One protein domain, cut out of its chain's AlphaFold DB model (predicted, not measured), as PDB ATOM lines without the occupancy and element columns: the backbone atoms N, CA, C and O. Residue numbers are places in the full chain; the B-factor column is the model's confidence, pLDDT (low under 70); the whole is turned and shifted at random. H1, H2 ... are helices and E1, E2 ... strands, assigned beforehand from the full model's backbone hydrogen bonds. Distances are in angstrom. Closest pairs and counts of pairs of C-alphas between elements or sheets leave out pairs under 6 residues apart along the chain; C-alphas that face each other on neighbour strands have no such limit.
ATOM      1  N   ILE A 112     136.818 192.264 226.995       93.69
ATOM      2  CA  ILE A 112     137.623 191.365 226.153       93.69
ATOM      3  C   ILE A 112     138.662 192.130 225.340       93.69
ATOM      4  O   ILE A 112     139.798 191.677 225.249       93.69
ATOM      5  N   CYS A 113     138.308 193.294 224.787       93.38
ATOM      6  CA  CYS A 113     139.251 194.096 224.004       93.38
ATOM      7  C   CYS A 113     140.479 194.445 224.854       93.38
ATOM      8  O   CYS A 113     141.615 194.280 224.427       93.38
ATOM      9  N   ARG A 114     140.241 194.873 226.101       94.94
ATOM     10  CA  ARG A 114     141.306 195.228 227.048       94.94
ATOM     11  C   ARG A 114     142.128 194.017 227.479       94.94
ATOM     12  O   ARG A 114     143.340 194.149 227.620       94.94
ATOM     13  N   LEU A 115     141.487 192.863 227.682       95.50
ATOM     14  CA  LEU A 115     142.177 191.610 227.993       95.50
ATOM     15  C   LEU A 115     143.115 191.213 226.854       95.50
ATOM     16  O   LEU A 115     144.286 190.945 227.093       95.50
ATOM     17  N   GLN A 116     142.603 191.210 225.625       95.88
ATOM     18  CA  GLN A 116     143.366 190.865 224.435       95.88
ATOM     19  C   GLN A 116     144.553 191.815 224.246       95.88
ATOM     20  O   GLN A 116     145.675 191.349 224.091       95.88
ATOM     21  N   GLU A 117     144.328 193.131 224.330       96.25
ATOM     22  CA  GLU A 117     145.395 194.139 224.271       96.25
ATOM     23  C   GLU A 117     146.497 193.865 225.296       96.25
ATOM     24  O   GLU A 117     147.678 193.920 224.970       96.25
ATOM     25  N   ALA A 118     146.119 193.579 226.540       96.31
ATOM     26  CA  ALA A 118     147.072 193.376 227.619       96.31
ATOM     27  C   ALA A 118     147.863 192.066 227.467       96.31
ATOM     28  O   ALA A 118     149.078 192.063 227.650       96.31
ATOM     29  N   VAL A 119     147.189 190.972 227.096       96.19
ATOM     30  CA  VAL A 119     147.820 189.665 226.860       96.19
ATOM     31  C   VAL A 119     148.801 189.739 225.694       96.19
ATOM     32  O   VAL A 119     149.955 189.350 225.851       96.19
ATOM     33  N   VAL A 120     148.372 190.282 224.551       96.00
ATOM     34  CA  VAL A 120     149.228 190.409 223.362       96.00
ATOM     35  C   VAL A 120     150.418 191.321 223.651       96.00
ATOM     36  O   VAL A 120     151.544 191.004 223.274       96.00
ATOM     37  N   PHE A 121     150.201 192.435 224.357       96.25
ATOM     38  CA  PHE A 121     151.291 193.330 224.736       96.25
ATOM     39  C   PHE A 121     152.323 192.630 225.622       96.25
ATOM     40  O   PHE A 121     153.522 192.772 225.398       96.25
ATOM     41  N   PHE A 122     151.870 191.852 226.605       95.25
ATOM     42  CA  PHE A 122     152.764 191.111 227.486       95.25
ATOM     43  C   PHE A 122     153.579 190.062 226.726       95.25
ATOM     44  O   PHE A 122     154.793 190.013 226.889       95.25
ATOM     45  N   GLN A 123     152.945 189.294 225.835       94.69
ATOM     46  CA  GLN A 123     153.641 188.339 224.962       94.69
ATOM     47  C   GLN A 123     154.748 189.026 224.153       94.69
ATOM     48  O   GLN A 123     155.891 188.577 224.143       94.69
ATOM     49  N   LYS A 124     154.433 190.179 223.553       95.00
ATOM     50  CA  LYS A 124     155.406 190.978 222.801       95.00
ATOM     51  C   LYS A 124     156.567 191.467 223.667       95.00
ATOM     52  O   LYS A 124     157.714 191.449 223.236       95.00
ATOM     53  N   MET A 125     156.292 191.891 224.896       94.00
ATOM     54  CA  MET A 125     157.333 192.343 225.821       94.00
ATOM     55  C   MET A 125     158.313 191.220 226.189       94.00
ATOM     56  O   MET A 125     159.514 191.489 226.283       94.00
ATOM     57  N   VAL A 126     157.811 189.993 226.362       92.56
ATOM     58  CA  VAL A 126     158.600 188.822 226.778       92.56
ATOM     59  C   VAL A 126     159.431 188.243 225.633       92.56
ATOM     60  O   VAL A 126     160.594 187.926 225.862       92.56
ATOM     61  N   ASP A 127     158.886 188.160 224.416       91.06
ATOM     62  CA  ASP A 127     159.509 187.346 223.358       91.06
ATOM     63  C   ASP A 127     159.903 188.115 222.089       91.06
ATOM     64  O   ASP A 127     160.746 187.637 221.333       91.06
ATOM     65  N   GLU A 128     159.332 189.294 221.818       93.56
ATOM     66  CA  GLU A 128     159.476 189.905 220.490       93.56
ATOM     67  C   GLU A 128     160.877 190.480 220.236       93.56
ATOM     68  O   GLU A 128     161.358 191.354 220.955       93.56
ATOM     69  N   GLU A 129     161.520 190.055 219.155       94.06
ATOM     70  CA  GLU A 129     162.756 190.667 218.678       94.06
ATOM     71  C   GLU A 129     162.465 191.936 217.868       94.06
ATOM     72  O   GLU A 129     161.611 191.951 216.978       94.06
ATOM     73  N   ILE A 130     163.174 193.024 218.179       95.75
ATOM     74  CA  ILE A 130     163.023 194.289 217.458       95.75
ATOM     75  C   ILE A 130     163.822 194.242 216.148       95.75
ATOM     76  O   ILE A 130     165.041 194.082 216.197       95.75
ATOM     77  N   PRO A 131     163.182 194.458 214.979       94.25
ATOM     78  CA  PRO A 131     163.876 194.440 213.696       94.25
ATOM     79  C   PRO A 131     165.006 195.468 213.632       94.25
ATOM     80  O   PRO A 131     164.828 196.621 214.036       94.25
ATOM     81  N   LEU A 132     166.143 195.064 213.070       94.56
ATOM     82  CA  LEU A 132     167.353 195.876 212.954       94.56
ATOM     83  C   LEU A 132     167.454 196.585 211.598       94.56
ATOM     84  O   LEU A 132     166.968 196.103 210.575       94.56
ATOM     85  N   LYS A 133     168.144 197.726 211.594       94.25
ATOM     86  CA  LYS A 133     168.676 198.385 210.399       94.25
ATOM     87  C   LYS A 133     170.164 198.652 210.577       94.25
ATOM     88  O   LYS A 133     170.584 199.172 211.614       94.25
ATOM     89  N   MET A 134     170.927 198.372 209.530       93.25
ATOM     90  CA  MET A 134     172.344 198.705 209.479       93.25
ATOM     91  C   MET A 134     172.520 200.217 209.337       93.25
ATOM     92  O   MET A 134     171.874 200.859 208.502       93.25
ATOM     93  N   LEU A 135     173.392 200.796 210.155       91.50
ATOM     94  CA  LEU A 135     173.748 202.204 210.054       91.50
ATOM     95  C   LEU A 135     174.795 202.407 208.958       91.50
ATOM     96  O   LEU A 135     175.780 201.677 208.880       91.50
ATOM     97  N   CYS A 136     174.639 203.457 208.148       87.62
ATOM     98  CA  CYS A 136     175.666 203.846 207.172       87.62
ATOM     99  C   CYS A 136     176.981 204.263 207.851       87.62
ATOM    100  O   CYS A 136     178.053 204.120 207.271       87.62
ATOM    101  N   LYS A 137     176.892 204.799 209.072       89.69
ATOM    102  CA  LYS A 137     178.032 205.148 209.916       89.69
ATOM    103  C   LYS A 137     177.776 204.604 211.314       89.69
ATOM    104  O   LYS A 137     176.751 204.935 211.909       89.69
ATOM    105  N   SER A 138     178.702 203.795 211.823       91.50
ATOM    106  CA  SER A 138     178.619 203.281 213.188       91.50
ATOM    107  C   SER A 138     178.671 204.419 214.203       91.50
ATOM    108  O   SER A 138     179.318 205.451 213.991       91.50
ATOM    109  N   ILE A 139     177.981 204.226 215.320       92.25
ATOM    110  CA  ILE A 139     178.008 205.170 216.432       92.25
ATOM    111  C   ILE A 139     179.066 204.685 217.417       92.25
ATOM    112  O   ILE A 139     178.877 203.653 218.059       92.25
ATOM    113  N   ASN A 140     180.170 205.423 217.520       92.06
ATOM    114  CA  ASN A 140     181.198 205.159 218.524       92.06
ATOM    115  C   ASN A 140     180.723 205.695 219.884       92.06
ATOM    116  O   ASN A 140     180.330 206.861 219.997       92.06
ATOM    117  N   ILE A 141     180.753 204.839 220.903       91.00
ATOM    118  CA  ILE A 141     180.441 205.195 222.280       91.00
ATOM    119  C   ILE A 141     181.716 205.202 223.117       91.00
ATOM    120  O   ILE A 141     182.353 204.175 223.341       91.00
ATOM    121  N   SER A 142     182.030 206.369 223.678       86.56
ATOM    122  CA  SER A 142     183.163 206.510 224.589       86.56
ATOM    123  C   SER A 142     182.878 205.926 225.978       86.56
ATOM    124  O   SER A 142     181.779 206.063 226.528       86.56
ATOM    125  N   LYS A 143     183.923 205.383 226.612       88.00
ATOM    126  CA  LYS A 143     183.907 204.919 228.010       88.00
ATOM    127  C   LYS A 143     183.374 205.975 228.990       88.00
ATOM    128  O   LYS A 143     182.610 205.656 229.897       88.00
ATOM    129  N   LYS A 144     183.727 207.250 228.779       88.31
ATOM    130  CA  LYS A 144     183.292 208.378 229.625       88.31
ATOM    131  C   LYS A 144     181.778 208.583 229.611       88.31
ATOM    132  O   LYS A 144     181.211 208.944 230.635       88.31
ATOM    133  N   TYR A 145     181.135 208.361 228.468       89.31
ATOM    134  CA  TYR A 145     179.694 208.550 228.318       89.31
ATOM    135  C   TYR A 145     178.886 207.412 228.964       89.31
ATOM    136  O   TYR A 145     177.898 207.666 229.659       89.31
ATOM    137  N   LEU A 146     179.331 206.164 228.776       88.94
ATOM    138  CA  LEU A 146     178.722 204.990 229.414       88.94
ATOM    139  C   LEU A 146     178.942 204.980 230.930       88.94
ATOM    140  O   LEU A 146     178.055 204.558 231.671       88.94
ATOM    141  N   GLY A 147     180.102 205.461 231.379       91.06
ATOM    142  CA  GLY A 147     180.566 205.330 232.753       91.06
ATOM    143  C   GLY A 147     181.218 203.968 233.010       91.06
ATOM    144  O   GLY A 147     180.897 202.970 232.363       91.06
ATOM    145  N   GLU A 148     182.131 203.921 233.986       90.00
ATOM    146  CA  GLU A 148     182.954 202.734 234.280       90.00
ATOM    147  C   GLU A 148     182.104 201.491 234.570       90.00
ATOM    148  O   GLU A 148     182.386 200.403 234.078       90.00
ATOM    149  N   LYS A 149     181.020 201.668 235.331       91.50
ATOM    150  CA  LYS A 149     180.128 200.579 235.736       91.50
ATOM    151  C   LYS A 149     179.499 199.879 234.525       91.50
ATOM    152  O   LYS A 149     179.615 198.663 234.393       91.50
ATOM    153  N   ASN A 150     178.882 200.652 233.630       92.31
ATOM    154  CA  ASN A 150     178.228 200.128 232.429       92.31
ATOM    155  C   ASN A 150     179.254 199.559 231.444       92.31
ATOM    156  O   ASN A 150     178.995 198.537 230.818       92.31
ATOM    157  N   TYR A 151     180.428 200.187 231.337       91.12
ATOM    158  CA  TYR A 151     181.512 199.707 230.485       91.12
ATOM    159  C   TYR A 151     182.033 198.332 230.928       91.12
ATOM    160  O   TYR A 151     182.122 197.410 230.119       91.12
ATOM    161  N   CYS A 152     182.326 198.162 232.221       90.19
ATOM    162  CA  CYS A 152     182.758 196.878 232.774       90.19
ATOM    163  C   CYS A 152     181.666 195.811 232.671       90.19
ATOM    164  O   CYS A 152     181.970 194.671 232.334       90.19
ATOM    165  N   PHE A 153     180.403 196.177 232.907       91.75
ATOM    166  CA  PHE A 153     179.279 195.262 232.721       91.75
ATOM    167  C   PHE A 153     179.178 194.775 231.270       91.75
ATOM    168  O   PHE A 153     179.077 193.574 231.044       91.75
ATOM    169  N   LEU A 154     179.276 195.688 230.298       91.62
ATOM    170  CA  LEU A 154     179.191 195.362 228.876       91.62
ATOM    171  C   LEU A 154     180.292 194.393 228.423       91.62
ATOM    172  O   LEU A 154     180.030 193.507 227.618       91.62
ATOM    173  N   ARG A 155     181.514 194.540 228.951       87.62
ATOM    174  CA  ARG A 155     182.641 193.645 228.632       87.62
ATOM    175  C   ARG A 155     182.471 192.218 229.145       87.62
ATOM    176  O   ARG A 155     183.101 191.317 228.610       87.62
ATOM    177  N   ASN A 156     181.643 192.021 230.165       89.75
ATOM    178  CA  ASN A 156     181.391 190.704 230.746       89.75
ATOM    179  C   ASN A 156     180.245 189.954 230.048       89.75
ATOM    180  O   ASN A 156     179.890 188.863 230.487       89.75
ATOM    181  N   LEU A 157     179.624 190.550 229.027       91.19
ATOM    182  CA  LEU A 157     178.535 189.922 228.285       91.19
ATOM    183  C   LEU A 157     179.055 188.919 227.259       91.19
ATOM    184  O   LEU A 157     180.210 188.973 226.838       91.19
ATOM    185  N   ASP A 158     178.163 188.038 226.817       89.88
ATOM    186  CA  ASP A 158     178.485 187.048 225.798       89.88
ATOM    187  C   ASP A 158     178.825 187.728 224.467       89.88
ATOM    188  O   ASP A 158     178.079 188.573 223.956       89.88
ATOM    189  N   THR A 159     179.962 187.332 223.895       91.62
ATOM    190  CA  THR A 159     180.448 187.837 222.608       91.62
ATOM    191  C   THR A 159     180.823 186.701 221.672       91.62
ATOM    192  O   THR A 159     181.370 185.684 222.099       91.62
ATOM    193  N   SER A 160     180.608 186.913 220.378       91.19
ATOM    194  CA  SER A 160     181.156 186.085 219.309       91.19
ATOM    195  C   SER A 160     182.329 186.792 218.643       91.19
ATOM    196  O   SER A 160     182.207 187.954 218.240       91.19
ATOM    197  N   TYR A 161     183.433 186.073 218.469       88.25
ATOM    198  CA  TYR A 161     184.570 186.543 217.687       88.25
ATOM    199  C   TYR A 161     184.348 186.281 216.193       88.25
ATOM    200  O   TYR A 161     184.024 185.160 215.803       88.25
ATOM    201  N   GLU A 162     184.541 187.306 215.366       85.75
ATOM    202  CA  GLU A 162     184.505 187.219 213.906       85.75
ATOM    203  C   GLU A 162     185.937 187.358 213.344       85.75
ATOM    204  O   GLU A 162     186.456 188.476 213.253       85.75
ATOM    205  N   PRO A 163     186.593 186.244 212.948       76.19
ATOM    206  CA  PRO A 163     187.999 186.255 212.531       76.19
ATOM    207  C   PRO A 163     188.275 187.051 211.254       76.19
ATOM    208  O   PRO A 163     189.377 187.548 211.068       76.19
ATOM    209  N   SER A 164     187.291 187.167 210.360       75.50
ATOM    210  CA  SER A 164     187.430 187.859 209.072       75.50
ATOM    211  C   SER A 164     187.575 189.375 209.208       75.50
ATOM    212  O   SER A 164     188.064 190.023 208.287       75.50
ATOM    213  N   ALA A 165     187.123 189.939 210.329       73.94
ATOM    214  CA  ALA A 165     187.079 191.376 210.553       73.94
ATOM    215  C   ALA A 165     187.773 191.811 211.852       73.94
ATOM    216  O   ALA A 165     187.698 192.997 212.172       73.94
ATOM    217  N   GLU A 166     188.395 190.872 212.581       81.19
ATOM    218  CA  GLU A 166     189.025 191.069 213.899       81.19
ATOM    219  C   GLU A 166     188.113 191.825 214.883       81.19
ATOM    220  O   GLU A 166     188.504 192.771 215.566       81.19
ATOM    221  N   LYS A 167     186.840 191.418 214.927       86.00
ATOM    222  CA  LYS A 167     185.780 192.094 215.686       86.00
ATOM    223  C   LYS A 167     185.110 191.149 216.664       86.00
ATOM    224  O   LYS A 167     184.895 189.974 216.363       86.00
ATOM    225  N   TYR A 168     184.704 191.690 217.807       89.88
ATOM    226  CA  TYR A 168     183.900 190.963 218.787       89.88
ATOM    227  C   TYR A 168     182.501 191.557 218.818       89.88
ATOM    228  O   TYR A 168     182.314 192.704 219.216       89.88
ATOM    229  N   THR A 169     181.514 190.785 218.378       93.19
ATOM    230  CA  THR A 169     180.111 191.211 218.385       93.19
ATOM    231  C   THR A 169     179.431 190.689 219.639       93.19
ATOM    232  O   THR A 169     179.582 189.519 219.979       93.19
ATOM    233  N   ILE A 170     178.666 191.538 220.317       94.50
ATOM    234  CA  ILE A 170     177.874 191.129 221.477       94.50
ATOM    235  C   ILE A 170     176.692 190.278 221.007       94.50
ATOM    236  O   ILE A 170     175.911 190.714 220.162       94.50
ATOM    237  N   THR A 171     176.563 189.077 221.570       93.25
ATOM    238  CA  THR A 171     175.506 188.103 221.245       93.25
ATOM    239  C   THR A 171     174.467 187.949 222.349       93.25
ATOM    240  O   THR A 171     173.527 187.176 222.185       93.25
ATOM    241  N   ASP A 172     174.616 188.669 223.463       92.62
ATOM    242  CA  ASP A 172     173.652 188.649 224.563       92.62
ATOM    243  C   ASP A 172     172.231 188.953 224.054       92.62
ATOM    244  O   ASP A 172     171.959 190.026 223.500       92.62
ATOM    245  N   GLU A 173     171.312 188.005 224.261       91.06
ATOM    246  CA  GLU A 173     169.943 188.100 223.750       91.06
ATOM    247  C   GLU A 173     169.213 189.350 224.248       91.06
ATOM    248  O   GLU A 173     168.356 189.880 223.542       91.06
ATOM    249  N   ARG A 174     169.542 189.852 225.445       92.25
ATOM    250  CA  ARG A 174     168.899 191.044 226.013       92.25
ATOM    251  C   ARG A 174     169.260 192.292 225.217       92.25
ATOM    252  O   ARG A 174     168.444 193.204 225.125       92.25
ATOM    253  N   ILE A 175     170.446 192.334 224.612       94.25
ATOM    254  CA  ILE A 175     170.871 193.433 223.738       94.25
ATOM    255  C   ILE A 175     170.289 193.252 222.340       94.25
ATOM    256  O   ILE A 175     169.634 194.164 221.829       94.25
ATOM    257  N   VAL A 176     170.451 192.061 221.761       93.94
ATOM    258  CA  VAL A 176     170.006 191.772 220.391       93.94
ATOM    259  C   VAL A 176     168.489 191.929 220.260       93.94
ATOM    260  O   VAL A 176     168.020 192.677 219.401       93.94
ATOM    261  N   LYS A 177     167.701 191.348 221.177       94.25
ATOM    262  CA  LYS A 177     166.231 191.436 221.132       94.25
ATOM    263  C   LYS A 177     165.689 192.841 221.383       94.25
ATOM    264  O   LYS A 177     164.536 193.109 221.047       94.25
ATOM    265  N   ASN A 178     166.491 193.750 221.939       95.38
ATOM    266  CA  ASN A 178     166.161 195.173 222.063       95.38
ATOM    267  C   ASN A 178     166.592 196.008 220.847       95.38
ATOM    268  O   ASN A 178     166.484 197.235 220.878       95.38
ATOM    269  N   GLY A 179     167.022 195.362 219.762       95.38
ATOM    270  CA  GLY A 179     167.309 196.025 218.498       95.38
ATOM    271  C   GLY A 179     168.637 196.770 218.515       95.38
ATOM    272  O   GLY A 179     168.711 197.883 217.995       95.38
ATOM    273  N   PHE A 180     169.674 196.168 219.101       96.06
ATOM    274  CA  PHE A 180     171.046 196.660 219.016       96.06
ATOM    275  C   PHE A 180     171.992 195.581 218.497       96.06
ATOM    276  O   PHE A 180     171.971 194.446 218.970       96.06
ATOM    277  N   LYS A 181     172.890 195.970 217.586       95.12
ATOM    278  CA  LYS A 181     174.107 195.215 217.280       95.12
ATOM    279  C   LYS A 181     175.314 196.056 217.658       95.12
ATOM    280  O   LYS A 181     175.490 197.170 217.158       95.12
ATOM    281  N   VAL A 182     176.117 195.520 218.571       94.62
ATOM    282  CA  VAL A 182     177.251 196.219 219.177       94.62
ATOM    283  C   VAL A 182     178.512 195.412 218.954       94.62
ATOM    284  O   VAL A 182     178.521 194.196 219.145       94.62
ATOM    285  N   VAL A 183     179.567 196.104 218.548       93.94
ATOM    286  CA  VAL A 183     180.849 195.517 218.189       93.94
ATOM    287  C   VAL A 183     181.963 196.212 218.959       93.94
ATOM    288  O   VAL A 183     182.063 197.441 218.938       93.94
ATOM    289  N   PHE A 184     182.817 195.422 219.601       91.06
ATOM    290  CA  PHE A 184     184.089 195.878 220.139       91.06
ATOM    291  C   PHE A 184     185.164 195.824 219.059       91.06
ATOM    292  O   PHE A 184     185.314 194.816 218.358       91.06
ATOM    293  N   VAL A 185     185.917 196.915 218.954       86.69
ATOM    294  CA  VAL A 185     187.094 197.029 218.096       86.69
ATOM    295  C   VAL A 185     188.294 197.269 219.004       86.69
ATOM    296  O   VAL A 185     188.369 198.281 219.699       86.69
ATOM    297  N   PHE A 186     189.200 196.298 219.034       82.12
ATOM    298  CA  PHE A 186     190.430 196.372 219.810       82.12
ATOM    299  C   PHE A 186     191.489 197.039 218.934       82.12
ATOM    300  O   PHE A 186     192.008 196.424 218.008       82.12
ATOM    301  N   ASN A 187     191.743 198.323 219.189       77.06
ATOM    302  CA  ASN A 187     192.864 199.039 218.583       77.06
ATOM    303  C   ASN A 187     194.144 198.758 219.402       77.06
ATOM    304  O   ASN A 187     194.216 197.775 220.138       77.06
ATOM    305  N   ASP A 188     195.128 199.656 219.335       74.94
ATOM    306  CA  ASP A 188     196.420 199.541 220.027       74.94
ATOM    307  C   ASP A 188     196.325 199.386 221.565       74.94
ATOM    308  O   ASP A 188     197.290 198.950 222.191       74.94
ATOM    309  N   ASP A 189     195.180 199.721 222.183       75.62
ATOM    310  CA  ASP A 189     194.912 199.526 223.616       75.62
ATOM    311  C   ASP A 189     193.919 198.364 223.855       75.62
ATOM    312  O   ASP A 189     192.700 198.550 223.743       75.62
ATOM    313  N   PRO A 190     194.406 197.166 224.232       72.62
ATOM    314  CA  PRO A 190     193.546 196.025 224.526       72.62
ATOM    315  C   PRO A 190     192.734 196.196 225.821       72.62
ATOM    316  O   PRO A 190     191.725 195.512 226.003       72.62
ATOM    317  N   GLU A 191     193.132 197.100 226.725       75.56
ATOM    318  CA  GLU A 191     192.402 197.351 227.969       75.56
ATOM    319  C   GLU A 191     191.199 198.275 227.776       75.56
ATOM    320  O   GLU A 191     190.292 198.261 228.615       75.56
ATOM    321  N   ASN A 192     191.144 199.057 226.695       80.31
ATOM    322  CA  ASN A 192     190.033 199.968 226.416       80.31
ATOM    323  C   ASN A 192     189.584 199.896 224.944       80.31
ATOM    324  O   ASN A 192     189.762 200.866 224.207       80.31
ATOM    325  N   PRO A 193     188.953 198.785 224.507       84.88
ATOM    326  CA  PRO A 193     188.392 198.695 223.163       84.88
ATOM    327  C   PRO A 193     187.336 199.771 222.895       84.88
ATOM    328  O   PRO A 193     186.538 200.125 223.777       84.88
ATOM    329  N   ASP A 194     187.291 200.210 221.638       86.62
ATOM    330  CA  ASP A 194     186.242 201.073 221.111       86.62
ATOM    331  C   ASP A 194     184.929 200.294 221.001       86.62
ATOM    332  O   ASP A 194     184.889 199.166 220.499       86.62
ATOM    333  N   ILE A 195     183.829 200.917 221.427       91.88
ATOM    334  CA  ILE A 195     182.485 200.338 221.347       91.88
ATOM    335  C   ILE A 195     181.748 200.994 220.191       91.88
ATOM    336  O   ILE A 195     181.495 202.197 220.210       91.88
ATOM    337  N   ASN A 196     181.347 200.199 219.204       93.62
ATOM    338  CA  ASN A 196     180.622 200.677 218.037       93.62
ATOM    339  C   ASN A 196     179.240 200.031 217.948       93.62
ATOM    340  O   ASN A 196     179.121 198.812 217.854       93.62
ATOM    341  N   ILE A 197     178.190 200.851 217.899       94.75
ATOM    342  CA  ILE A 197     176.858 200.393 217.492       94.75
ATOM    343  C   ILE A 197     176.815 200.399 215.966       94.75
ATOM    344  O   ILE A 197     176.941 201.458 215.343       94.75
ATOM    345  N   THR A 198     176.645 199.224 215.365       93.56
ATOM    346  CA  THR A 198     176.577 199.060 213.905       93.56
ATOM    347  C   THR A 198     175.140 199.041 213.404       93.56
ATOM    348  O   THR A 198     174.854 199.584 212.337       93.56
ATOM    349  N   ASP A 199     174.226 198.479 214.193       94.69
ATOM    350  CA  ASP A 199     172.826 198.322 213.820       94.69
ATOM    351  C   ASP A 199     171.933 198.731 214.989       94.69
ATOM    352  O   ASP A 199     172.232 198.464 216.157       94.69
ATOM    353  N   VAL A 200     170.824 199.384 214.659       95.81
ATOM    354  CA  VAL A 200     169.825 199.869 215.619       95.81
ATOM    355  C   VAL A 200     168.429 199.461 215.174       95.81
ATOM    356  O   VAL A 200     168.224 199.078 214.024       95.81
ATOM    357  N   ALA A 201     167.441 199.599 216.053       95.69
ATOM    358  CA  ALA A 201     166.045 199.340 215.731       95.69
ATOM    359  C   ALA A 201     165.577 200.095 214.467       95.69
ATOM    360  O   ALA A 201     165.736 201.314 214.327       95.69
ATOM    361  N   LEU A 202     164.948 199.366 213.544       93.69
ATOM    362  CA  LEU A 202     164.492 199.866 212.248       93.69
ATOM    363  C   LEU A 202     163.400 200.932 212.406       93.69
ATOM    364  O   LEU A 202     163.526 202.037 211.867       93.69
ATOM    365  N   HIS A 203     162.359 200.604 213.175       92.75
ATOM    366  CA  HIS A 203     161.109 201.367 213.263       92.75
ATOM    367  C   HIS A 203     161.021 202.327 214.458       92.75
ATOM    368  O   HIS A 203     160.022 203.033 214.599       92.75
ATOM    369  N   ILE A 204     162.050 202.385 215.307       93.31
ATOM    370  CA  ILE A 204     162.086 203.295 216.454       93.31
ATOM    371  C   ILE A 204     162.868 204.549 216.054       93.31
ATOM    372  O   ILE A 204     164.030 204.486 215.649       93.31
ATOM    373  N   SER A 205     162.214 205.708 216.122       88.00
ATOM    374  CA  SER A 205     162.854 206.987 215.821       88.00
ATOM    375  C   SER A 205     163.832 207.371 216.928       88.00
ATOM    376  O   SER A 205     163.573 207.146 218.110       88.00
ATOM    377  N   THR A 206     164.942 208.018 216.556       87.06
ATOM    378  CA  THR A 206     165.952 208.512 217.514       87.06
ATOM    379  C   THR A 206     166.422 207.427 218.492       87.06
ATOM    380  O   THR A 206     166.430 207.661 219.692       87.06
ATOM    381  N   TYR A 207     166.723 206.225 217.991       93.12
ATOM    382  CA  TYR A 207     167.171 205.088 218.799       93.12
ATOM    383  C   TYR A 207     168.685 204.916 218.663       93.12
ATOM    384  O   TYR A 207     169.181 204.773 217.542       93.12
ATOM    385  N   GLY A 208     169.419 204.980 219.775       92.38
ATOM    386  CA  GLY A 208     170.880 204.959 219.748       92.38
ATOM    387  C   GLY A 208     171.512 204.870 221.134       92.38
ATOM    388  O   GLY A 208     171.232 203.947 221.891       92.38
ATOM    389  N   THR A 209     172.407 205.809 221.448       92.81
ATOM    390  CA  THR A 209     173.283 205.737 222.631       92.81
ATOM    391  C   THR A 209     172.546 205.893 223.956       92.81
ATOM    392  O   THR A 209     172.894 205.205 224.911       92.81
ATOM    393  N   GLU A 210     171.534 206.763 224.016       94.06
ATOM    394  CA  GLU A 210     170.750 206.996 225.236       94.06
ATOM    395  C   GLU A 210     169.950 205.744 225.610       94.06
ATOM    396  O   GLU A 210     170.023 205.272 226.740       94.06
ATOM    397  N   GLU A 211     169.256 205.138 224.642       95.19
ATOM    398  CA  GLU A 211     168.469 203.924 224.889       95.19
ATOM    399  C   GLU A 211     169.356 202.712 225.158       95.19
ATOM    400  O   GLU A 211     168.979 201.823 225.920       95.19
ATOM    401  N   PHE A 212     170.549 202.676 224.563       95.31
ATOM    402  CA  PHE A 212     171.529 201.648 224.876       95.31
ATOM    403  C   PHE A 212     172.044 201.781 226.313       95.31
ATOM    404  O   PHE A 212     172.164 200.787 227.024       95.31
ATOM    405  N   LYS A 213     172.303 203.007 226.777       94.62
ATOM    406  CA  LYS A 213     172.683 203.258 228.169       94.62
ATOM    407  C   LYS A 213     171.556 202.878 229.134       94.62
ATOM    408  O   LYS A 213     171.818 202.166 230.099       94.62
ATOM    409  N   GLU A 214     170.321 203.287 228.838       95.12
ATOM    410  CA  GLU A 214     169.123 202.911 229.602       95.12
ATOM    411  C   GLU A 214     168.993 201.384 229.710       95.12
ATOM    412  O   GLU A 214     168.785 200.851 230.798       95.12
ATOM    413  N   LEU A 215     169.189 200.662 228.602       95.12
ATOM    414  CA  LEU A 215     169.164 199.200 228.580       95.12
ATOM    415  C   LEU A 215     170.181 198.588 229.553       95.12
ATOM    416  O   LEU A 215     169.831 197.710 230.340       95.12
ATOM    417  N   LEU A 216     171.431 199.056 229.521       94.25
ATOM    418  CA  LEU A 216     172.476 198.542 230.409       94.25
ATOM    419  C   LEU A 216     172.176 198.836 231.877       94.25
ATOM    420  O   LEU A 216     172.485 198.014 232.740       94.25
ATOM    421  N   GLU A 217     171.579 199.987 232.173       93.75
ATOM    422  CA  GLU A 217     171.151 200.340 233.525       93.75
ATOM    423  C   GLU A 217     170.012 199.426 234.001       93.75
ATOM    424  O   GLU A 217     170.101 198.877 235.101       93.75
ATOM    425  N   LEU A 218     169.005 199.168 233.157       93.19
ATOM    426  CA  LEU A 218     167.914 198.228 233.452       93.19
ATOM    427  C   LEU A 218     168.433 196.808 233.711       93.19
ATOM    428  O   LEU A 218     168.044 196.181 234.694       93.19
ATOM    429  N   MET A 219     169.362 196.325 232.881       91.94
ATOM    430  CA  MET A 219     169.984 195.000 233.027       91.94
ATOM    431  C   MET A 219     170.762 194.820 234.336       91.94
ATOM    432  O   MET A 219     170.997 193.691 234.757       91.94
ATOM    433  N   GLN A 220     171.198 195.914 234.963       90.12
ATOM    434  CA  GLN A 220     171.928 195.881 236.233       90.12
ATOM    435  C   GLN A 220     171.027 196.096 237.454       90.12
ATOM    436  O   GLN A 220     171.405 195.703 238.558       90.12
ATOM    437  N   LEU A 221     169.890 196.775 237.281       87.75
ATOM    438  CA  LEU A 221     168.911 197.016 238.342       87.75
ATOM    439  C   LEU A 221     168.063 195.772 238.599       87.75
ATOM    440  O   LEU A 221     167.910 195.349 239.746       87.75
ATOM    441  N   GLU A 222     167.544 195.183 237.528       77.31
ATOM    442  CA  GLU A 222     166.628 194.056 237.594       77.31
ATOM    443  C   GLU A 222     167.425 192.752 237.603       77.31
ATOM    444  O   GLU A 222     168.110 192.407 236.643       77.31
ATOM    445  N   LYS A 223     167.357 192.013 238.715       69.50
ATOM    446  CA  LYS A 223     167.969 190.677 238.832       69.50
ATOM    447  C   LYS A 223     167.047 189.564 238.332       69.50
ATOM    448  O   LYS A 223     167.416 188.393 238.391       69.50
ATOM    449  N   GLU A 224     165.838 189.915 237.906       70.06
ATOM    450  CA  GLU A 224     164.864 188.954 237.410       70.06
ATOM    451  C   GLU A 224     165.192 188.513 235.990       70.06
ATOM    452  O   GLU A 224     165.479 189.320 235.109       70.06
ATOM    453  N   ASN A 225     165.112 187.210 235.746       67.12
ATOM    454  CA  ASN A 225     165.384 186.641 234.436       67.12
ATOM    455  C   ASN A 225     164.174 186.860 233.519       67.12
ATOM    456  O   ASN A 225     163.219 186.087 233.544       67.12
ATOM    457  N   GLY A 226     164.203 187.909 232.696       78.56
ATOM    458  CA  GLY A 226     163.192 188.087 231.659       78.56
ATOM    459  C   GLY A 226     163.365 189.357 230.841       78.56
ATOM    460  O   GLY A 226     163.475 190.451 231.383       78.56
ATOM    461  N   LEU A 227     163.294 189.219 229.516       89.62
ATOM    462  CA  LEU A 227     163.367 190.331 228.565       89.62
ATOM    463  C   LEU A 227     162.333 191.436 228.842       89.62
ATOM    464  O   LEU A 227     162.606 192.602 228.578       89.62
ATOM    465  N   TYR A 228     161.190 191.074 229.434       89.56
ATOM    466  CA  TYR A 228     160.139 191.990 229.886       89.56
ATOM    467  C   TYR A 228     160.671 193.156 230.738       89.56
ATOM    468  O   TYR A 228     160.214 194.286 230.568       89.56
ATOM    469  N   PHE A 229     161.641 192.896 231.618       88.94
ATOM    470  CA  PHE A 229     162.189 193.886 232.551       88.94
ATOM    471  C   PHE A 229     163.295 194.750 231.942       88.94
ATOM    472  O   PHE A 229     163.570 195.847 232.417       88.94
ATOM    473  N   TYR A 230     163.896 194.289 230.847       90.94
ATOM    474  CA  TYR A 230     165.035 194.938 230.204       90.94
ATOM    475  C   TYR A 230     164.625 195.718 228.954       90.94
ATOM    476  O   TYR A 230     165.411 195.832 228.020       90.94
ATOM    477  N   ARG A 231     163.382 196.204 228.866       93.62
ATOM    478  CA  ARG A 231     162.916 196.985 227.710       93.62
ATOM    479  C   ARG A 231     163.092 198.481 227.970       93.62
ATOM    480  O   ARG A 231     162.382 199.010 228.825       93.62
ATOM    481  N   PRO A 232     163.935 199.187 227.194       95.56
ATOM    482  CA  PRO A 232     164.001 200.645 227.237       95.56
ATOM    483  C   PRO A 232     162.637 201.270 226.956       95.56
ATOM    484  O   PRO A 232     161.848 200.734 226.164       95.56
ATOM    485  N   LEU A 233     162.361 202.440 227.528       95.00
ATOM    486  CA  LEU A 233     161.054 203.090 227.437       95.00
ATOM    487  C   LEU A 233     160.570 203.264 225.986       95.00
ATOM    488  O   LEU A 233     159.385 203.070 225.689       95.00
ATOM    489  N   LYS A 234     161.475 203.588 225.053       95.88
ATOM    490  CA  LYS A 234     161.131 203.705 223.625       95.88
ATOM    491  C   LYS A 234     160.693 202.375 223.009       95.88
ATOM    492  O   LYS A 234     159.741 202.372 222.228       95.88
ATOM    493  N   VAL A 235     161.311 201.258 223.396       95.75
ATOM    494  CA  VAL A 235     160.903 199.912 222.958       95.75
ATOM    495  C   VAL A 235     159.525 199.572 223.509       95.75
ATOM    496  O   VAL A 235     158.654 199.143 222.754       95.75
ATOM    497  N   VAL A 236     159.275 199.858 224.789       95.56
ATOM    498  CA  VAL A 236     157.953 199.658 225.405       95.56
ATOM    499  C   VAL A 236     156.873 200.441 224.648       95.56
ATOM    500  O   VAL A 236     155.806 199.909 224.336       95.56
ATOM    501  N   ASN A 237     157.143 201.705 224.313       95.38
ATOM    502  CA  ASN A 237     156.210 202.562 223.575       95.38
ATOM    503  C   ASN A 237     155.967 202.081 222.136       95.38
ATOM    504  O   ASN A 237     154.829 202.126 221.652       95.38
ATOM    505  N   TYR A 238     157.015 201.597 221.471       96.00
ATOM    506  CA  TYR A 238     156.917 200.977 220.153       96.00
ATOM    507  C   TYR A 238     156.038 199.721 220.196       96.00
ATOM    508  O   TYR A 238     155.019 199.669 219.508       96.00
ATOM    509  N   LEU A 239     156.349 198.765 221.078       96.19
ATOM    510  CA  LEU A 239     155.587 197.520 221.229       96.19
ATOM    511  C   LEU A 239     154.127 197.779 221.606       96.19
ATOM    512  O   LEU A 239     153.225 197.084 221.136       96.19
ATOM    513  N   ARG A 240     153.864 198.817 222.405       95.81
ATOM    514  CA  ARG A 240     152.503 199.249 222.738       95.81
ATOM    515  C   ARG A 240     151.727 199.687 221.497       95.81
ATOM    516  O   ARG A 240     150.578 199.288 221.306       95.81
ATOM    517  N   SER A 241     152.363 200.492 220.649       95.31
ATOM    518  CA  SER A 241     151.769 200.990 219.405       95.31
ATOM    519  C   SER A 241     151.537 199.858 218.402       95.31
ATOM    520  O   SER A 241     150.463 199.775 217.807       95.31
ATOM    521  N   GLU A 242     152.500 198.945 218.272       95.50
ATOM    522  CA  GLU A 242     152.371 197.756 217.426       95.50
ATOM    523  C   GLU A 242     151.291 196.805 217.930       95.50
ATOM    524  O   GLU A 242     150.516 196.278 217.136       95.50
ATOM    525  N   THR A 243     151.150 196.648 219.247       96.56
ATOM    526  CA  THR A 243     150.047 195.874 219.828       96.56
ATOM    527  C   THR A 243     148.698 196.470 219.442       96.56
ATOM    528  O   THR A 243     147.814 195.746 218.994       96.56
ATOM    529  N   ALA A 244     148.540 197.794 219.541       95.56
ATOM    530  CA  ALA A 244     147.298 198.454 219.149       95.56
ATOM    531  C   ALA A 244     146.965 198.235 217.661       95.56
ATOM    532  O   ALA A 244     145.798 198.039 217.316       95.56
ATOM    533  N   ARG A 245     147.969 198.253 216.772       95.19
ATOM    534  CA  ARG A 245     147.785 197.937 215.343       95.19
ATOM    535  C   ARG A 245     147.406 196.474 215.148       95.19
ATOM    536  O   ARG A 245     146.424 196.193 214.469       95.19
ATOM    537  N   HIS A 246     148.134 195.564 215.790       94.44
ATOM    538  CA  HIS A 246     147.901 194.130 215.699       94.44
ATOM    539  C   HIS A 246     146.483 193.761 216.148       94.44
ATOM    540  O   HIS A 246     145.756 193.129 215.385       94.44
ATOM    541  N   CYS A 247     146.045 194.237 217.320       94.00
ATOM    542  CA  CYS A 247     144.696 194.004 217.845       94.00
ATOM    543  C   CYS A 247     143.594 194.528 216.910       94.00
ATOM    544  O   CYS A 247     142.557 193.886 216.764       94.00
ATOM    545  N   LYS A 248     143.815 195.664 216.232       92.81
ATOM    546  CA  LYS A 248     142.870 196.174 215.223       92.81
ATOM    547  C   LYS A 248     142.791 195.271 213.993       92.81
ATOM    548  O   LYS A 248     141.697 195.081 213.472       92.81
ATOM    549  N   THR A 249     143.919 194.724 213.546       93.69
ATOM    550  CA  THR A 249     143.984 193.842 212.372       93.69
ATOM    551  C   THR A 249     143.322 192.491 212.627       93.69
ATOM    552  O   THR A 249     142.544 192.027 211.799       93.69
ATOM    553  N   ILE A 250     143.607 191.858 213.769       91.56
ATOM    554  CA  ILE A 250     143.046 190.536 214.102       91.56
ATOM    555  C   ILE A 250     141.568 190.615 214.511       91.56
ATOM    556  O   ILE A 250     140.827 189.642 214.366       91.56
ATOM    557  N   GLY A 251     141.124 191.781 214.987       89.50
ATOM    558  CA  GLY A 251     139.782 191.979 215.514       89.50
ATOM    559  C   GLY A 251     139.581 191.314 216.876       89.50
ATOM    560  O   GLY A 251     140.520 190.870 217.537       89.50
ATOM    561  N   LEU A 252     138.329 191.275 217.324       90.12
ATOM    562  CA  LEU A 252     137.987 190.736 218.636       90.12
ATOM    563  C   LEU A 252     137.837 189.213 218.613       90.12
ATOM    564  O   LEU A 252     137.415 188.671 217.585       90.12
ATOM    565  N   PRO A 253     138.110 188.534 219.744       89.31
ATOM    566  CA  PRO A 253     137.845 187.117 219.905       89.31
ATOM    567  C   PRO A 253     136.392 186.795 219.557       89.31
ATOM    568  O   PRO A 253     135.465 187.395 220.104       89.31
ATOM    569  N   LYS A 254     136.192 185.856 218.634       84.06
ATOM    570  CA  LYS A 254     134.869 185.478 218.114       84.06
ATOM    571  C   LYS A 254     134.275 184.302 218.876       84.06
ATOM    572  O   LYS A 254     133.058 184.128 218.894       84.06
ATOM    573  N   THR A 255     135.123 183.475 219.485       88.06
ATOM    574  CA  THR A 255     134.702 182.245 220.154       88.06
ATOM    575  C   THR A 255     134.953 182.295 221.657       88.06
ATOM    576  O   THR A 255     135.917 182.889 222.140       88.06
ATOM    577  N   LYS A 256     134.109 181.593 222.430       88.62
ATOM    578  CA  LYS A 256     134.343 181.384 223.872       88.62
ATOM    579  C   LYS A 256     135.710 180.758 224.140       88.62
ATOM    580  O   LYS A 256     136.336 181.093 225.137       88.62
ATOM    581  N   LYS A 257     136.171 179.873 223.251       90.56
ATOM    582  CA  LYS A 257     137.468 179.200 223.361       90.56
ATOM    583  C   LYS A 257     138.626 180.201 223.347       90.56
ATOM    584  O   LYS A 257     139.449 180.150 224.250       90.56
ATOM    585  N   GLU A 258     138.638 181.143 222.406       91.94
ATOM    586  CA  GLU A 258     139.668 182.194 222.336       91.94
ATOM    587  C   GLU A 258     139.688 183.057 223.608       91.94
ATOM    588  O   GLU A 258     140.748 183.356 224.151       91.94
ATOM    589  N   ILE A 259     138.514 183.404 224.147       92.25
ATOM    590  CA  ILE A 259     138.415 184.156 225.410       92.25
ATOM    591  C   ILE A 259     139.000 183.338 226.569       92.25
ATOM    592  O   ILE A 259     139.743 183.868 227.394       92.25
ATOM    593  N   TYR A 260     138.694 182.041 226.623       91.94
ATOM    594  CA  TYR A 260     139.264 181.127 227.611       91.94
ATOM    595  C   TYR A 260     140.787 181.015 227.489       91.94
ATOM    596  O   TYR A 260     141.467 180.983 228.509       91.94
ATOM    597  N   GLU A 261     141.335 180.974 226.275       92.94
ATOM    598  CA  GLU A 261     142.782 180.945 226.039       92.94
ATOM    599  C   GLU A 261     143.461 182.222 226.548       92.94
ATOM    600  O   GLU A 261     144.457 182.133 227.270       92.94
ATOM    601  N   LEU A 262     142.876 183.394 226.277       94.38
ATOM    602  CA  LEU A 262     143.367 184.672 226.801       94.38
ATOM    603  C   LEU A 262     143.329 184.721 228.332       94.38
ATOM    604  O   LEU A 262     144.298 185.142 228.961       94.38
ATOM    605  N   LEU A 263     142.235 184.266 228.946       93.38
ATOM    606  CA  LEU A 263     142.110 184.220 230.404       93.38
ATOM    607  C   LEU A 263     143.087 183.221 231.029       93.38
ATOM    608  O   LEU A 263     143.726 183.527 232.032       93.38
ATOM    609  N   ASN A 264     143.262 182.052 230.415       92.88
ATOM    610  CA  ASN A 264     144.250 181.077 230.860       92.88
ATOM    611  C   ASN A 264     145.659 181.663 230.821       92.88
ATOM    612  O   ASN A 264     146.414 181.480 231.772       92.88
ATOM    613  N   TYR A 265     146.014 182.372 229.749       93.56
ATOM    614  CA  TYR A 265     147.302 183.048 229.667       93.56
ATOM    615  C   TYR A 265     147.428 184.140 230.738       93.56
ATOM    616  O   TYR A 265     148.443 184.204 231.427       93.56
ATOM    617  N   TRP A 266     146.387 184.950 230.933       93.75
ATOM    618  CA  TRP A 266     146.349 186.001 231.951       93.75
ATOM    619  C   TRP A 266     146.622 185.467 233.361       93.75
ATOM    620  O   TRP A 266     147.527 185.952 234.031       93.75
ATOM    621  N   PHE A 267     145.884 184.449 233.808       91.06
ATOM    622  CA  PHE A 267     146.012 183.923 235.174       91.06
ATOM    623  C   PHE A 267     147.243 183.041 235.392       91.06
ATOM    624  O   PHE A 267     147.638 182.843 236.535       91.06
ATOM    625  N   LYS A 268     147.859 182.516 234.326       91.06
ATOM    626  CA  LYS A 268     149.145 181.813 234.425       91.06
ATOM    627  C   LYS A 268     150.327 182.757 234.657       91.06
ATOM    628  O   LYS A 268     151.364 182.294 235.109       91.06
ATOM    629  N   ASN A 269     150.189 184.043 234.329       89.25
ATOM    630  CA  ASN A 269     151.268 185.023 234.410       89.25
ATOM    631  C   ASN A 269     150.981 186.050 235.517       89.25
ATOM    632  O   ASN A 269     150.153 186.951 235.356       89.25
ATOM    633  N   GLU A 270     151.684 185.948 236.646       85.44
ATOM    634  CA  GLU A 270     151.488 186.828 237.814       85.44
ATOM    635  C   GLU A 270     151.817 188.301 237.511       85.44
ATOM    636  O   GLU A 270     151.052 189.201 237.863       85.44
ATOM    637  N   ASN A 271     152.887 188.555 236.752       83.19
ATOM    638  CA  ASN A 271     153.295 189.909 236.344       83.19
ATOM    639  C   ASN A 271     152.240 190.612 235.476       83.19
ATOM    640  O   ASN A 271     152.031 191.820 235.578       83.19
ATOM    641  N   LEU A 272     151.535 189.851 234.637       86.75
ATOM    642  CA  LEU A 272     150.445 190.373 233.819       86.75
ATOM    643  C   LEU A 272     149.179 190.591 234.656       86.75
ATOM    644  O   LEU A 272     148.561 191.659 234.602       86.75
ATOM    645  N   SER A 273     148.799 189.582 235.441       82.75
ATOM    646  CA  SER A 273     147.546 189.602 236.194       82.75
ATOM    647  C   SER A 273     147.523 190.633 237.323       82.75
ATOM    648  O   SER A 273     146.471 191.230 237.567       82.75
ATOM    649  N   SER A 274     148.670 190.916 237.944       84.62
ATOM    650  CA  SER A 274     148.819 191.939 238.988       84.62
ATOM    651  C   SER A 274     148.633 193.374 238.478       84.62
ATOM    652  O   SER A 274     148.065 194.209 239.182       84.62
ATOM    653  N   ASN A 275     149.037 193.676 237.239       84.56
ATOM    654  CA  ASN A 275     148.957 195.035 236.691       84.56
ATOM    655  C   ASN A 275     147.508 195.455 236.356       84.56
ATOM    656  O   ASN A 275     147.193 196.643 236.361       84.56
ATOM    657  N   ASN A 276     146.615 194.491 236.079       90.25
ATOM    658  CA  ASN A 276     145.186 194.684 235.759       90.25
ATOM    659  C   ASN A 276     144.882 195.885 234.835       90.25
ATOM    660  O   ASN A 276     143.879 196.584 234.996       90.25
ATOM    661  N   LYS A 277     145.748 196.160 233.858       93.81
ATOM    662  CA  LYS A 277     145.640 197.309 232.953       93.81
ATOM    663  C   LYS A 277     145.946 196.881 231.526       93.81
ATOM    664  O   LYS A 277     146.845 196.080 231.299       93.81
ATOM    665  N   CYS A 278     145.215 197.440 230.566       93.38
ATOM    666  CA  CYS A 278     145.556 197.304 229.154       93.38
ATOM    667  C   CYS A 278     146.598 198.337 228.713       93.38
ATOM    668  O   CYS A 278     147.005 199.207 229.488       93.38
ATOM    669  N   ILE A 279     146.978 198.288 227.435       94.38
ATOM    670  CA  ILE A 279     147.928 199.225 226.819       94.38
ATOM    671  C   ILE A 279     147.513 200.699 226.948       94.38
ATOM    672  O   ILE A 279     148.360 201.583 226.916       94.38
ATOM    673  N   HIS A 280     146.220 200.964 227.144       92.88
ATOM    674  CA  HIS A 280     145.649 202.296 227.350       92.88
ATOM    675  C   HIS A 280     145.499 202.674 228.833       92.88
ATOM    676  O   HIS A 280     144.767 203.610 229.155       92.88
ATOM    677  N   TYR A 281     146.114 201.912 229.745       92.31
ATOM    678  CA  TYR A 281     146.036 202.079 231.201       92.31
ATOM    679  C   TYR A 281     144.624 201.945 231.795       92.31
ATOM    680  O   TYR A 281     144.372 202.357 232.927       92.31
ATOM    681  N   LYS A 282     143.692 201.342 231.050       93.75
ATOM    682  CA  LYS A 282     142.328 201.064 231.517       93.75
ATOM    683  C   LYS A 282     142.264 199.689 232.163       93.75
ATOM    684  O   LYS A 282     142.911 198.760 231.688       93.75
ATOM    685  N   GLN A 283     141.437 199.553 233.199       93.75
ATOM    686  CA  GLN A 283     141.272 198.284 233.904       93.75
ATOM    687  C   GLN A 283     140.718 197.189 232.989       93.75
ATOM    688  O   GLN A 283     139.771 197.438 232.234       93.75
TER     689      GLN A 283
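Overview. This is residues 112 to 283 of the 300 residues of the protein "PMS1 1" of Sipha flava (yellow sugarcane aphid) (UniProt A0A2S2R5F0). Two lobes stand end to end: a helical one, where H7, H8 and H9 pack round H1, and one built on a strongly twisted five-strand sheet that H3 and H5 graze. H6 lies between them, meeting H1 and H5. The printed part has 172 residues, with nine named helices and five named strands in the order H1 E1 H2 H3 E2 E3 H4 E4 E5 H5 H6 H7 H8 H9, mixed in class. The sheet, E1 E5 E4 E3 E2, is antiparallel throughout. The whole is only just loose, close to compact, with a radius of gyration of the C-alphas of 18.8 A, and spans 64 by 32 by 26 A, only just a rod.

Arrangement. H1, residues 112 to 127, is the hub. H7, residues 233 to 250, touches it at a steep tilt of 49 degrees, opposite ways (closest C-alphas Phe 121 and Thr 243, 5.7 A). H1 touches H8, residues 256 to 268, with residues 112 to 119 alone; the closest C-alphas are Val 119 and Trp 266, 6.4 A. H1 only just touches H9, residues 270 to 275, with 3 pairs of C-alphas within 8 A, closest Phe 122 and Leu 272, 6.8 A. H8 and H9 touch only at the corner. Residues 122 to 127 of H1 touch H6, residues 227 to 230, closest C-alphas Val 126 and Tyr 228, 4.7 A. Edge strand E1, residues 132 to 141, bends by 96 degrees at residue 136; beside E5, residues 194 to 201, it has N 133 and O 200 at 2.8 A. E5 forms a hairpin with E4, residues 180 to 185 (N 183 and O 196, 2.8 A). E4 neighbours E3, residues 167 to 170 (N 184 and O 168, 2.8 A), which forms a hairpin with edge strand E2, residues 159 to 162 (N 160 and O 169, 2.8 A). H5, residues 209 to 221, only grazes the sheet, and touches H6 (closest C-alphas Leu 218 and Tyr 230, 5.4 A). H3, residues 148 to 155, only grazes the sheet and touches H5, about perpendicular at 88 degrees. H4, residues 173 to 176, stands at the sheet's level; H2, residues 143 to 146, is not on it. Every O i to N i+4 pair is within hydrogen-bond range in H1, H3, H5, H7 and H8, and 1 of 2 in H9.

Along the chain. H1 begins at C-alpha 112 (137.623, 191.365, 226.153) and measures 22.4 A, H7 25.7 A, E5 21.0 A. H9 ends at C-alpha 275 (148.957, 195.035, 236.691).

Size, cuts and confidence. The C-alphas of Asp 188 and Lys 256, the two farthest apart, are 64.8 A apart. The printed part has no cut and no long link. Its mean pLDDT is 90.7; residues 223 and 225 are under 70.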